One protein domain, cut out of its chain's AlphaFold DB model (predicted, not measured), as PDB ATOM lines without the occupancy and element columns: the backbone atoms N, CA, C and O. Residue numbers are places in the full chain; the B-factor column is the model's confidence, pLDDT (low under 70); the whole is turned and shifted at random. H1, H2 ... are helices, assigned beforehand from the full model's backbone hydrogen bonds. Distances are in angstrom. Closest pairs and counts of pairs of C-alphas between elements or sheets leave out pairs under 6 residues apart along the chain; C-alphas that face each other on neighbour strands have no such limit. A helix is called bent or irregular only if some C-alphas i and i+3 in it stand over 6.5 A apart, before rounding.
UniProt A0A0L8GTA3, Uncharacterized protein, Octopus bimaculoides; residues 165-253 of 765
ATOM      1  N   PRO A 165     -31.879  41.714 -15.243       88.06
ATOM      2  CA  PRO A 165     -31.927  40.307 -14.825       88.06
ATOM      3  C   PRO A 165     -33.310  39.813 -14.383       88.06
ATOM      4  O   PRO A 165     -33.739  38.738 -14.795       88.06
ATOM      5  N   GLN A 166     -34.058  40.622 -13.630       87.62
ATOM      6  CA  GLN A 166     -35.415  40.306 -13.179       87.62
ATOM      7  C   GLN A 166     -36.436  40.245 -14.327       87.62
ATOM      8  O   GLN A 166     -37.356  39.424 -14.282       87.62
ATOM      9  N   ASP A 167     -36.266  41.057 -15.373       85.19
ATOM     10  CA  ASP A 167     -37.139  41.053 -16.553       85.19
ATOM     11  C   ASP A 167     -36.840  39.829 -17.432       85.19
ATOM     12  O   ASP A 167     -37.760  39.160 -17.910       85.19
ATOM     13  N   LEU A 168     -35.553  39.501 -17.601       84.50
ATOM     14  CA  LEU A 168     -35.070  38.297 -18.277       84.50
ATOM     15  C   LEU A 168     -35.571  37.031 -17.568       84.50
ATOM     16  O   LEU A 168     -36.172  36.159 -18.195       84.50
ATOM     17  N   PHE A 169     -35.374  36.947 -16.252       86.50
ATOM     18  CA  PHE A 169     -35.766  35.798 -15.442       86.50
ATOM     19  C   PHE A 169     -37.287  35.600 -15.414       86.50
ATOM     20  O   PHE A 169     -37.770  34.472 -15.552       86.50
ATOM     21  N   SER A 170     -38.059  36.690 -15.335       85.38
ATOM     22  CA  SER A 170     -39.523  36.636 -15.419       85.38
ATOM     23  C   SER A 170     -40.003  36.145 -16.790       85.38
ATOM     24  O   SER A 170     -40.888  35.291 -16.849       85.38
ATOM     25  N   GLN A 171     -39.382  36.596 -17.888       79.00
ATOM     26  CA  GLN A 171     -39.669  36.095 -19.240       79.00
ATOM     27  C   GLN A 171     -39.336  34.604 -19.386       79.00
ATOM     28  O   GLN A 171     -40.161  33.850 -19.903       79.00
ATOM     29  N   ILE A 172     -38.179  34.151 -18.884       77.94
ATOM     30  CA  ILE A 172     -37.800  32.726 -18.852       77.94
ATOM     31  C   ILE A 172     -38.871  31.912 -18.125       77.94
ATOM     32  O   ILE A 172     -39.372  30.924 -18.665       77.94
ATOM     33  N   CYS A 173     -39.254  32.337 -16.919       79.56
ATOM     34  CA  CYS A 173     -40.244  31.637 -16.107       79.56
ATOM     35  C   CYS A 173     -41.623  31.612 -16.782       79.56
ATOM     36  O   CYS A 173     -42.266  30.564 -16.798       79.56
ATOM     37  N   GLN A 174     -42.061  32.716 -17.395       76.69
ATOM     38  CA  GLN A 174     -43.333  32.779 -18.116       76.69
ATOM     39  C   GLN A 174     -43.343  31.863 -19.347       76.69
ATOM     40  O   GLN A 174     -44.292  31.101 -19.528       76.69
ATOM     41  N   ILE A 175     -42.280  31.874 -20.161       67.88
ATOM     42  CA  ILE A 175     -42.127  30.969 -21.310       67.88
ATOM     43  C   ILE A 175     -42.160  29.510 -20.838       67.88
ATOM     44  O   ILE A 175     -42.890  28.702 -21.411       67.88
ATOM     45  N   CYS A 176     -41.446  29.182 -19.758       68.69
ATOM     46  CA  CYS A 176     -41.463  27.847 -19.164       68.69
ATOM     47  C   CYS A 176     -42.866  27.438 -18.696       68.69
ATOM     48  O   CYS A 176     -43.321  26.347 -19.031       68.69
ATOM     49  N   ILE A 177     -43.580  28.304 -17.970       70.38
ATOM     50  CA  ILE A 177     -44.938  28.020 -17.486       70.38
ATOM     51  C   ILE A 177     -45.904  27.787 -18.653       70.38
ATOM     52  O   ILE A 177     -46.658  26.816 -18.618       70.38
ATOM     53  N   CYS A 178     -45.852  28.621 -19.695       68.31
ATOM     54  CA  CYS A 178     -46.716  28.498 -20.868       68.31
ATOM     55  C   CYS A 178     -46.397  27.251 -21.710       68.31
ATOM     56  O   CYS A 178     -47.303  26.499 -22.052       68.31
ATOM     57  N   GLN A 179     -45.124  27.003 -22.037       64.56
ATOM     58  CA  GLN A 179     -44.730  25.894 -22.917       64.56
ATOM     59  C   GLN A 179     -44.814  24.525 -22.238       64.56
ATOM     60  O   GLN A 179     -45.178  23.544 -22.879       64.56
ATOM     61  N   GLN A 180     -44.486  24.452 -20.945       67.56
ATOM     62  CA  GLN A 180     -44.521  23.214 -20.158       67.56
ATOM     63  C   GLN A 180     -45.858  23.035 -19.409       67.56
ATOM     64  O   GLN A 180     -46.015  22.116 -18.609       67.56
ATOM     65  N   ASN A 181     -46.825  23.927 -19.662       67.19
ATOM     66  CA  ASN A 181     -48.177  23.954 -19.100       67.19
ATOM     67  C   ASN A 181     -48.255  23.923 -17.554       67.19
ATOM     68  O   ASN A 181     -49.249  23.475 -16.980       67.19
ATOM     69  N   LEU A 182     -47.231  24.436 -16.856       66.88
ATOM     70  CA  LEU A 182     -47.058  24.388 -15.384       66.88
ATOM     71  C   LEU A 182     -48.085  25.233 -14.591       66.88
ATOM     72  O   LEU A 182     -47.944  25.431 -13.380       66.88
ATOM     73  N   GLY A 183     -49.087  25.784 -15.279       62.28
ATOM     74  CA  GLY A 183     -50.268  26.415 -14.694       62.28
ATOM     75  C   GLY A 183     -51.441  25.455 -14.454       62.28
ATOM     76  O   GLY A 183     -52.375  25.843 -13.764       62.28
ATOM     77  N   HIS A 184     -51.407  24.230 -14.996       64.75
ATOM     78  CA  HIS A 184     -52.479  23.235 -14.860       64.75
ATOM     79  C   HIS A 184     -52.128  22.104 -13.877       64.75
ATOM     80  O   HIS A 184     -51.065  21.497 -13.967       64.75
ATOM     81  N   ASP A 185     -53.088  21.701 -13.037       58.69
ATOM     82  CA  ASP A 185     -52.924  20.651 -12.006       58.69
ATOM     83  C   ASP A 185     -52.697  19.216 -12.537       58.69
ATOM     84  O   ASP A 185     -52.628  18.261 -11.764       58.69
ATOM     85  N   ARG A 186     -52.639  19.015 -13.861       61.53
ATOM     86  CA  ARG A 186     -52.602  17.688 -14.513       61.53
ATOM     87  C   ARG A 186     -51.363  17.441 -15.381       61.53
ATOM     88  O   ARG A 186     -51.384  16.554 -16.235       61.53
ATOM     89  N   VAL A 187     -50.290  18.208 -15.194       68.12
ATOM     90  CA  VAL A 187     -49.041  17.995 -15.941       68.12
ATOM     91  C   VAL A 187     -48.332  16.730 -15.457       68.12
ATOM     92  O   VAL A 187     -48.038  16.579 -14.272       68.12
ATOM     93  N   LYS A 188     -48.029  15.814 -16.382       64.06
ATOM     94  CA  LYS A 188     -47.287  14.586 -16.085       64.06
ATOM     95  C   LYS A 188     -45.785  14.788 -16.278       64.06
ATOM     96  O   LYS A 188     -45.342  15.321 -17.295       64.06
ATOM     97  N   LYS A 189     -44.991  14.250 -15.351       65.12
ATOM     98  CA  LYS A 189     -43.521  14.186 -15.446       65.12
ATOM     99  C   LYS A 189     -43.039  13.529 -16.749       65.12
ATOM    100  O   LYS A 189     -42.082  13.993 -17.363       65.12
ATOM    101  N   GLU A 190     -43.751  12.496 -17.199       65.25
ATOM    102  CA  GLU A 190     -43.496  11.740 -18.437       65.25
ATOM    103  C   GLU A 190     -43.451  12.631 -19.691       65.25
ATOM    104  O   GLU A 190     -42.572  12.451 -20.529       65.25
ATOM    105  N   SER A 191     -44.339  13.628 -19.801       64.69
ATOM    106  CA  SER A 191     -44.384  14.546 -20.952       64.69
ATOM    107  C   SER A 191     -43.305  15.634 -20.937       64.69
ATOM    108  O   SER A 191     -43.068  16.261 -21.965       64.69
ATOM    109  N   LEU A 192     -42.647  15.862 -19.796       67.56
ATOM    110  CA  LEU A 192     -41.647  16.923 -19.614       67.56
ATOM    111  C   LEU A 192     -40.198  16.409 -19.618       67.56
ATOM    112  O   LEU A 192     -39.249  17.187 -19.746       67.56
ATOM    113  N   GLY A 193     -40.001  15.098 -19.449       73.56
ATOM    114  CA  GLY A 193     -38.690  14.455 -19.510       73.56
ATOM    115  C   GLY A 193     -37.662  15.109 -18.577       73.56
ATOM    116  O   GLY A 193     -37.841  15.146 -17.359       73.56
ATOM    117  N   ARG A 194     -36.574  15.637 -19.155       71.31
ATOM    118  CA  ARG A 194     -35.440  16.246 -18.428       71.31
ATOM    119  C   ARG A 194     -35.575  17.759 -18.177       71.31
ATOM    120  O   ARG A 194     -34.602  18.362 -17.728       71.31
ATOM    121  N   PHE A 195     -36.734  18.371 -18.437       75.56
ATOM    122  CA  PHE A 195     -36.937  19.813 -18.248       75.56
ATOM    123  C   PHE A 195     -36.608  20.276 -16.817       75.56
ATOM    124  O   PHE A 195     -35.716  21.104 -16.639       75.56
ATOM    125  N   GLY A 196     -37.257  19.694 -15.800       77.50
ATOM    126  CA  GLY A 196     -37.072  20.077 -14.392       77.50
ATOM    127  C   GLY A 196     -35.605  20.068 -13.931       77.50
ATOM    128  O   GLY A 196     -35.111  21.115 -13.518       77.50
ATOM    129  N   PRO A 197     -34.871  18.944 -14.065       82.19
ATOM    130  CA  PRO A 197     -33.458  18.866 -13.679       82.19
ATOM    131  C   PRO A 197     -32.542  19.854 -14.419       82.19
ATOM    132  O   PRO A 197     -31.555  20.326 -13.861       82.19
ATOM    133  N   ASN A 198     -32.842  20.180 -15.680       78.06
ATOM    134  CA  ASN A 198     -32.048  21.149 -16.436       78.06
ATOM    135  C   ASN A 198     -32.366  22.595 -16.032       78.06
ATOM    136  O   ASN A 198     -31.454  23.417 -15.993       78.06
ATOM    137  N   PHE A 199     -33.616  22.893 -15.665       79.12
ATOM    138  CA  PHE A 199     -33.991  24.200 -15.127       79.12
ATOM    139  C   PHE A 199     -33.428  24.425 -13.720       79.12
ATOM    140  O   PHE A 199     -32.855  25.475 -13.461       79.12
ATOM    141  N   VAL A 200     -33.487  23.428 -12.829       86.31
ATOM    142  CA  VAL A 200     -32.840  23.502 -11.502       86.31
ATOM    143  C   VAL A 200     -31.328  23.722 -11.640       86.31
ATOM    144  O   VAL A 200     -30.760  24.539 -10.918       86.31
ATOM    145  N   ARG A 201     -30.691  23.113 -12.651       84.50
ATOM    146  CA  ARG A 201     -29.291  23.407 -12.988       84.50
ATOM    147  C   ARG A 201     -29.072  24.850 -13.460       84.50
ATOM    148  O   ARG A 201     -28.033  25.404 -13.124       84.50
ATOM    149  N   LEU A 202     -29.996  25.462 -14.210       83.50
ATOM    150  CA  LEU A 202     -29.920  26.896 -14.546       83.50
ATOM    151  C   LEU A 202     -30.002  27.756 -13.290       83.50
ATOM    152  O   LEU A 202     -29.177  28.648 -13.133       83.50
ATOM    153  N   LEU A 203     -30.947  27.454 -12.396       88.12
ATOM    154  CA  LEU A 203     -31.104  28.182 -11.140       88.12
ATOM    155  C   LEU A 203     -29.816  28.138 -10.315       88.12
ATOM    156  O   LEU A 203     -29.311  29.204  -9.998       88.12
ATOM    157  N   SER A 204     -29.236  26.950 -10.082       89.25
ATOM    158  CA  SER A 204     -27.929  26.811  -9.412       89.25
ATOM    159  C   SER A 204     -26.855  27.671 -10.079       89.25
ATOM    160  O   SER A 204     -26.252  28.503  -9.419       89.25
ATOM    161  N   HIS A 205     -26.642  27.559 -11.394       87.62
ATOM    162  CA  HIS A 205     -25.581  28.349 -12.031       87.62
ATOM    163  C   HIS A 205     -25.841  29.858 -11.970       87.62
ATOM    164  O   HIS A 205     -24.886  30.617 -11.902       87.62
ATOM    165  N   TRP A 206     -27.095  30.312 -11.982       90.31
ATOM    166  CA  TRP A 206     -27.402  31.736 -11.848       90.31
ATOM    167  C   TRP A 206     -27.171  32.222 -10.412       90.31
ATOM    168  O   TRP A 206     -26.511  33.241 -10.227       90.31
ATOM    169  N   THR A 207     -27.644  31.485  -9.401       92.38
ATOM    170  CA  THR A 207     -27.434  31.835  -7.985       92.38
ATOM    171  C   THR A 207     -25.965  31.789  -7.583       92.38
ATOM    172  O   THR A 207     -25.540  32.622  -6.794       92.38
ATOM    173  N   ASP A 208     -25.200  30.851  -8.148       89.19
ATOM    174  CA  ASP A 208     -23.779  30.661  -7.844       89.19
ATOM    175  C   ASP A 208     -22.881  31.682  -8.577       89.19
ATOM    176  O   ASP A 208     -21.791  31.986  -8.101       89.19
ATOM    177  N   LEU A 209     -23.294  32.190  -9.752       88.38
ATOM    178  CA  LEU A 209     -22.505  33.149 -10.547       88.38
ATOM    179  C   LEU A 209     -22.864  34.619 -10.289       88.38
ATOM    180  O   LEU A 209     -22.002  35.472 -10.469       88.38
ATOM    181  N   TYR A 210     -24.120  34.914  -9.938       90.38
ATOM    182  CA  TYR A 210     -24.648  36.278  -9.801       90.38
ATOM    183  C   TYR A 210     -25.606  36.398  -8.603       90.38
ATOM    184  O   TYR A 210     -26.806  36.643  -8.790       90.38
ATOM    185  N   PRO A 211     -25.126  36.204  -7.360       91.12
ATOM    186  CA  PRO A 211     -25.968  36.319  -6.173       91.12
ATOM    187  C   PRO A 211     -26.613  37.710  -6.048       91.12
ATOM    188  O   PRO A 211     -27.771  37.796  -5.634       91.12
ATOM    189  N   HIS A 212     -25.942  38.790  -6.476       87.88
ATOM    190  CA  HIS A 212     -26.464  40.162  -6.382       87.88
ATOM    191  C   HIS A 212     -27.751  40.394  -7.186       87.88
ATOM    192  O   HIS A 212     -28.582  41.196  -6.758       87.88
ATOM    193  N   ASP A 213     -27.996  39.665  -8.285       89.19
ATOM    194  CA  ASP A 213     -29.269  39.753  -9.028       89.19
ATOM    195  C   ASP A 213     -30.480  39.428  -8.127       89.19
ATOM    196  O   ASP A 213     -31.586  39.936  -8.331       89.19
ATOM    197  N   PHE A 214     -30.274  38.590  -7.106       92.25
ATOM    198  CA  PHE A 214     -31.294  38.155  -6.154       92.25
ATOM    199  C   PHE A 214     -31.417  39.071  -4.926       92.25
ATOM    200  O   PHE A 214     -32.166  38.745  -4.004       92.25
ATOM    201  N   LEU A 215     -30.763  40.237  -4.912       87.06
ATOM    202  CA  LEU A 215     -31.102  41.319  -3.980       87.06
ATOM    203  C   LEU A 215     -32.461  41.965  -4.329       87.06
ATOM    204  O   LEU A 215     -33.148  42.454  -3.435       87.06
ATOM    205  N   ASP A 216     -32.903  41.916  -5.595       87.56
ATOM    206  CA  ASP A 216     -34.240  42.383  -6.000       87.56
ATOM    207  C   ASP A 216     -35.331  41.421  -5.486       87.56
ATOM    208  O   ASP A 216     -35.378  40.236  -5.837       87.56
ATOM    209  N   GLU A 217     -36.264  41.934  -4.678       89.38
ATOM    210  CA  GLU A 217     -37.360  41.148  -4.095       89.38
ATOM    211  C   GLU A 217     -38.219  40.425  -5.149       89.38
ATOM    212  O   GLU A 217     -38.740  39.333  -4.892       89.38
ATOM    213  N   ARG A 218     -38.354  40.990  -6.359       90.88
ATOM    214  CA  ARG A 218     -39.097  40.370  -7.468       90.88
ATOM    215  C   ARG A 218     -38.356  39.152  -8.003       90.88
ATOM    216  O   ARG A 218     -38.996  38.140  -8.279       90.88
ATOM    217  N   MET A 219     -37.025  39.223  -8.097       92.00
ATOM    218  CA  MET A 219     -36.174  38.096  -8.493       92.00
ATOM    219  C   MET A 219     -36.335  36.942  -7.492       92.00
ATOM    220  O   MET A 219     -36.640  35.816  -7.892       92.00
ATOM    221  N   GLN A 220     -36.255  37.229  -6.183       91.62
ATOM    222  CA  GLN A 220     -36.471  36.221  -5.137       91.62
ATOM    223  C   GLN A 220     -37.883  35.626  -5.151       91.62
ATOM    224  O   GLN A 220     -38.050  34.423  -4.945       91.62
ATOM    225  N   LYS A 221     -38.915  36.453  -5.367       92.44
ATOM    226  CA  LYS A 221     -40.303  35.987  -5.431       92.44
ATOM    227  C   LYS A 221     -40.510  35.040  -6.612       92.44
ATOM    228  O   LYS A 221     -40.969  33.919  -6.410       92.44
ATOM    229  N   THR A 222     -40.101  35.449  -7.814       90.62
ATOM    230  CA  THR A 222     -40.182  34.612  -9.018       90.62
ATOM    231  C   THR A 222     -39.404  33.306  -8.834       90.62
ATOM    232  O   THR A 222     -39.902  32.250  -9.224       90.62
ATOM    233  N   LEU A 223     -38.239  33.343  -8.167       93.56
ATOM    234  CA  LEU A 223     -37.431  32.156  -7.869       93.56
ATOM    235  C   LEU A 223     -38.184  31.168  -6.966       93.56
ATOM    236  O   LEU A 223     -38.225  29.977  -7.275       93.56
ATOM    237  N   LYS A 224     -38.814  31.645  -5.884       92.50
ATOM    238  CA  LYS A 224     -39.650  30.814  -4.996       92.50
ATOM    239  C   LYS A 224     -40.829  30.201  -5.753       92.50
ATOM    240  O   LYS A 224     -41.036  28.988  -5.684       92.50
ATOM    241  N   ASP A 225     -41.557  31.024  -6.507       90.88
ATOM    242  CA  ASP A 225     -42.771  30.620  -7.220       90.88
ATOM    243  C   ASP A 225     -42.481  29.550  -8.291       90.88
ATOM    244  O   ASP A 225     -43.195  28.545  -8.371       90.88
ATOM    245  N   ILE A 226     -41.420  29.710  -9.098       86.75
ATOM    246  CA  ILE A 226     -41.053  28.716 -10.122       86.75
ATOM    247  C   ILE A 226     -40.468  27.441  -9.501       86.75
ATOM    248  O   ILE A 226     -40.816  26.335  -9.924       86.75
ATOM    249  N   SER A 227     -39.651  27.571  -8.452       90.56
ATOM    250  CA  SER A 227     -39.037  26.433  -7.762       90.56
ATOM    251  C   SER A 227     -40.088  25.525  -7.121       90.56
ATOM    252  O   SER A 227     -40.037  24.305  -7.284       90.56
ATOM    253  N   GLN A 228     -41.104  26.103  -6.470       90.44
ATOM    254  CA  GLN A 228     -42.201  25.341  -5.871       90.44
ATOM    255  C   GLN A 228     -43.048  24.605  -6.925       90.44
ATOM    256  O   GLN A 228     -43.446  23.454  -6.709       90.44
ATOM    257  N   ARG A 229     -43.282  25.224  -8.094       87.31
ATOM    258  CA  ARG A 229     -43.966  24.575  -9.230       87.31
ATOM    259  C   ARG A 229     -43.163  23.388  -9.761       87.31
ATOM    260  O   ARG A 229     -43.731  22.319  -9.967       87.31
ATOM    261  N   ILE A 230     -41.848  23.538  -9.914       85.31
ATOM    262  CA  ILE A 230     -40.969  22.451 -10.369       85.31
ATOM    263  C   ILE A 230     -40.949  21.301  -9.359       85.31
ATOM    264  O   ILE A 230     -41.120  20.156  -9.765       85.31
ATOM    265  N   VAL A 231     -40.830  21.576  -8.056       90.69
ATOM    266  CA  VAL A 231     -40.834  20.538  -7.004       90.69
ATOM    267  C   VAL A 231     -42.173  19.797  -6.908       90.69
ATOM    268  O   VAL A 231     -42.192  18.617  -6.564       90.69
ATOM    269  N   THR A 232     -43.291  20.445  -7.244       88.38
ATOM    270  CA  THR A 232     -44.605  19.777  -7.333       88.38
ATOM    271  C   THR A 232     -44.634  18.709  -8.434       88.38
ATOM    272  O   THR A 232     -45.235  17.654  -8.252       88.38
ATOM    273  N   VAL A 233     -43.948  18.952  -9.556       84.81
ATOM    274  CA  VAL A 233     -43.897  18.046 -10.721       84.81
ATOM    275  C   VAL A 233     -42.736  17.039 -10.640       84.81
ATOM    276  O   VAL A 233     -42.845  15.914 -11.130       84.81
ATOM    277  N   TYR A 234     -41.638  17.426  -9.991       86.44
ATOM    278  CA  TYR A 234     -40.413  16.648  -9.797       86.44
ATOM    279  C   TYR A 234     -40.044  16.588  -8.299       86.44
ATOM    280  O   TYR A 234     -39.117  17.282  -7.863       86.44
ATOM    281  N   PRO A 235     -40.745  15.776  -7.480       89.56
ATOM    282  CA  PRO A 235     -40.533  15.739  -6.031       89.56
ATOM    283  C   PRO A 235     -39.105  15.376  -5.613       89.56
ATOM    284  O   PRO A 235     -38.652  15.811  -4.554       89.56
ATOM    285  N   GLU A 236     -38.372  14.624  -6.441       91.62
ATOM    286  CA  GLU A 236     -36.977  14.259  -6.181       91.62
ATOM    287  C   GLU A 236     -36.023  15.466  -6.142       91.62
ATOM    288  O   GLU A 236     -35.030  15.438  -5.417       91.62
ATOM    289  N   LEU A 237     -36.348  16.555  -6.851       91.31
ATOM    290  CA  LEU A 237     -35.517  17.762  -6.914       91.31
ATOM    291  C   LEU A 237     -35.657  18.645  -5.665       91.31
ATOM    292  O   LEU A 237     -34.916  19.614  -5.517       91.31
ATOM    293  N   ARG A 238     -36.570  18.315  -4.737       94.81
ATOM    294  CA  ARG A 238     -36.832  19.107  -3.521       94.81
ATOM    295  C   ARG A 238     -35.565  19.404  -2.717       94.81
ATOM    296  O   ARG A 238     -35.423  20.516  -2.222       94.81
ATOM    297  N   LYS A 239     -34.660  18.427  -2.584       95.56
ATOM    298  CA  LYS A 239     -33.407  18.596  -1.831       95.56
ATOM    299  C   LYS A 239     -32.419  19.512  -2.559       95.56
ATOM    300  O   LYS A 239     -31.808  20.359  -1.926       95.56
ATOM    301  N   GLU A 240     -32.292  19.367  -3.877       93.88
ATOM    302  CA  GLU A 240     -31.409  20.203  -4.704       93.88
ATOM    303  C   GLU A 240     -31.882  21.663  -4.701       93.88
ATOM    304  O   GLU A 240     -31.105  22.565  -4.405       93.88
ATOM    305  N   VAL A 241     -33.186  21.886  -4.890       95.31
ATOM    306  CA  VAL A 241     -33.820  23.209  -4.786       95.31
ATOM    307  C   VAL A 241     -33.651  23.816  -3.390       95.31
ATOM    308  O   VAL A 241     -33.306  24.989  -3.280       95.31
ATOM    309  N   ALA A 242     -33.854  23.042  -2.317       95.88
ATOM    310  CA  ALA A 242     -33.650  23.533  -0.953       95.88
ATOM    311  C   ALA A 242     -32.195  23.963  -0.701       95.88
ATOM    312  O   ALA A 242     -31.975  25.028  -0.126       95.88
ATOM    313  N   ASN A 243     -31.219  23.186  -1.185       96.31
ATOM    314  CA  ASN A 243     -29.801  23.533  -1.098       96.31
ATOM    315  C   ASN A 243     -29.474  24.821  -1.875       96.31
ATOM    316  O   ASN A 243     -28.792  25.684  -1.336       96.31
ATOM    317  N   ILE A 244     -29.985  24.983  -3.104       95.00
ATOM    318  CA  ILE A 244     -29.792  26.203  -3.915       95.00
ATOM    319  C   ILE A 244     -30.321  27.434  -3.169       95.00
ATOM    320  O   ILE A 244     -29.611  28.425  -3.022       95.00
ATOM    321  N   MET A 245     -31.548  27.356  -2.640       95.00
ATOM    322  CA  MET A 245     -32.138  28.447  -1.860       95.00
ATOM    323  C   MET A 245     -31.323  28.749  -0.594       95.00
ATOM    324  O   MET A 245     -31.119  29.913  -0.266       95.00
ATOM    325  N   GLN A 246     -30.852  27.721   0.121       95.31
ATOM    326  CA  GLN A 246     -30.051  27.892   1.335       95.31
ATOM    327  C   GLN A 246     -28.692  28.540   1.041       95.31
ATOM    328  O   GLN A 246     -28.319  29.483   1.735       95.31
ATOM    329  N   ASN A 247     -27.984  28.076   0.009       95.56
ATOM    330  CA  ASN A 247     -26.708  28.649  -0.416       95.56
ATOM    331  C   ASN A 247     -26.884  30.120  -0.806       95.56
ATOM    332  O   ASN A 247     -26.185  30.973  -0.271       95.56
ATOM    333  N   LEU A 248     -27.888  30.429  -1.636       95.06
ATOM    334  CA  LEU A 248     -28.201  31.803  -2.020       95.06
ATOM    335  C   LEU A 248     -28.456  32.700  -0.798       95.06
ATOM    336  O   LEU A 248     -27.941  33.810  -0.737       95.06
ATOM    337  N   TYR A 249     -29.221  32.235   0.195       94.38
ATOM    338  CA  TYR A 249     -29.451  33.029   1.406       94.38
ATOM    339  C   TYR A 249     -28.198  33.214   2.261       94.38
ATOM    340  O   TYR A 249     -28.066  34.259   2.895       94.38
ATOM    341  N   ASN A 250     -27.275  32.253   2.274       94.81
ATOM    342  CA  ASN A 250     -25.991  32.418   2.951       94.81
ATOM    343  C   ASN A 250     -25.141  33.495   2.259       94.81
ATOM    344  O   ASN A 250     -24.675  34.403   2.943       94.81
ATOM    345  N   GLU A 251     -25.025  33.456   0.927       91.81
ATOM    346  CA  GLU A 251     -24.302  34.471   0.142       91.81
ATOM    347  C   GLU A 251     -24.909  35.870   0.321       91.81
ATOM    348  O   GLU A 251     -24.214  36.810   0.699       91.81
ATOM    349  N   LEU A 252     -26.233  36.012   0.163       92.12
ATOM    350  CA  LEU A 252     -26.935  37.290   0.352       92.12
ATOM    351  C   LEU A 252     -26.771  37.857   1.777       92.12
ATOM    352  O   LEU A 252     -26.683  39.074   1.952       92.12
ATOM    353  N   ASN A 253     -26.712  36.995   2.797       92.81
ATOM    354  CA  ASN A 253     -26.398  37.419   4.164       92.81
ATOM    355  C   ASN A 253     -24.929  37.856   4.301       92.81
ATOM    356  O   ASN A 253     -24.666  38.825   5.010       92.81
TER     357      ASN A 253
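Overview. This is residues 165 to 253 of the 765 residues of an uncharacterized protein of Octopus bimaculoides (UniProt A0A0L8GTA3). Four long helices lie side by side along the longest axis: H3, H5 and H6 form an up-and-down bundle, and H1 packs on H5. Two short helices sit at opposite ends, H4 where H6 ends and H2 where H3 begins, and the least confident stretch of the model runs from H1 towards H3 at the H2 end. The printed part has 89 residues with six named helices, in order H1 to H6, and no named strand; the class is all helix. The whole is compact, with a radius of gyration of the C-alphas of 12.7 A, and the C-alphas span 37 by 26 by 18 A.

Along the chain. The longest helix, H6, takes residues 235 to 253 and measures 27.8 A from first to last C-alpha; C-alpha 253 stands at (-26.398, 37.419, 4.164). H6 is irregular: C-alphas 236 and 239 are 7.1 A apart. H5, residues 217 to 233, is 24.9 A long. H3, residues 195 to 209, measures 21.1 A. H1, residues 165 to 179, measures 20.9 A and begins with C-alpha 165 at (-31.927, 40.307, -14.825). H4 is residues 211 to 215, and H2 is residues 189 to 192 with C-alpha 189 at (-43.521, 14.186, -15.446).

Arrangement. H3, H5 and H6 make a bundle, helices side by side, that is up and down, each running against the one before it in the chain. H6 touches H3 at a shallow tilt of 13 degrees, the same way; their closest C-alphas, of Ser 204 and Ile 244, are 5.8 A apart. H5 and H6 form a helical hairpin at a shallow tilt of 17 degrees, touching through residues 227 to 231 of H5 and 237 to 241 of H6, with the C-alphas of Val 231 and Arg 238 closest at 5.5 A. H3 and H5 are close but not clearly touching, with the C-alphas of Gly 196 and Ile 230 closest at 6.1 A. H1 touches H5 at a shallow tilt of 25 degrees, the same way, with the C-alphas of Gln 166 and Met 219 closest at 5.2 A. H1 and H3 are near each other, and H1 and H6 are apart. H4 touches H6 at residues 248 to 252 of H6, with the C-alphas of Pro 211 and Leu 248 closest at 6.5 A. H2 is close to H5 but not clearly touching it; the C-alphas of Lys 189 and Val 233 are closest, at 6.1 A. In H1, H3 and H5 every O i to N i+4 pair is within hydrogen-bond range, in H6 13 of 15; H4 has 0 of 1 but 2 of 2 O i to N i+3 pairs, and H2 is too short for an O i to N i+4 pair.

Size, cuts and confidence. The two C-alphas farthest apart, of Ser 191 and Asn 253, are 38.4 A apart. The printed part has no cut. The link from H1 to H2, with 9 residues, is short; the other links are tight. The mean pLDDT of the printed part is 83.8, and it is under 70 at residues 175 to 176 and 178 to 192.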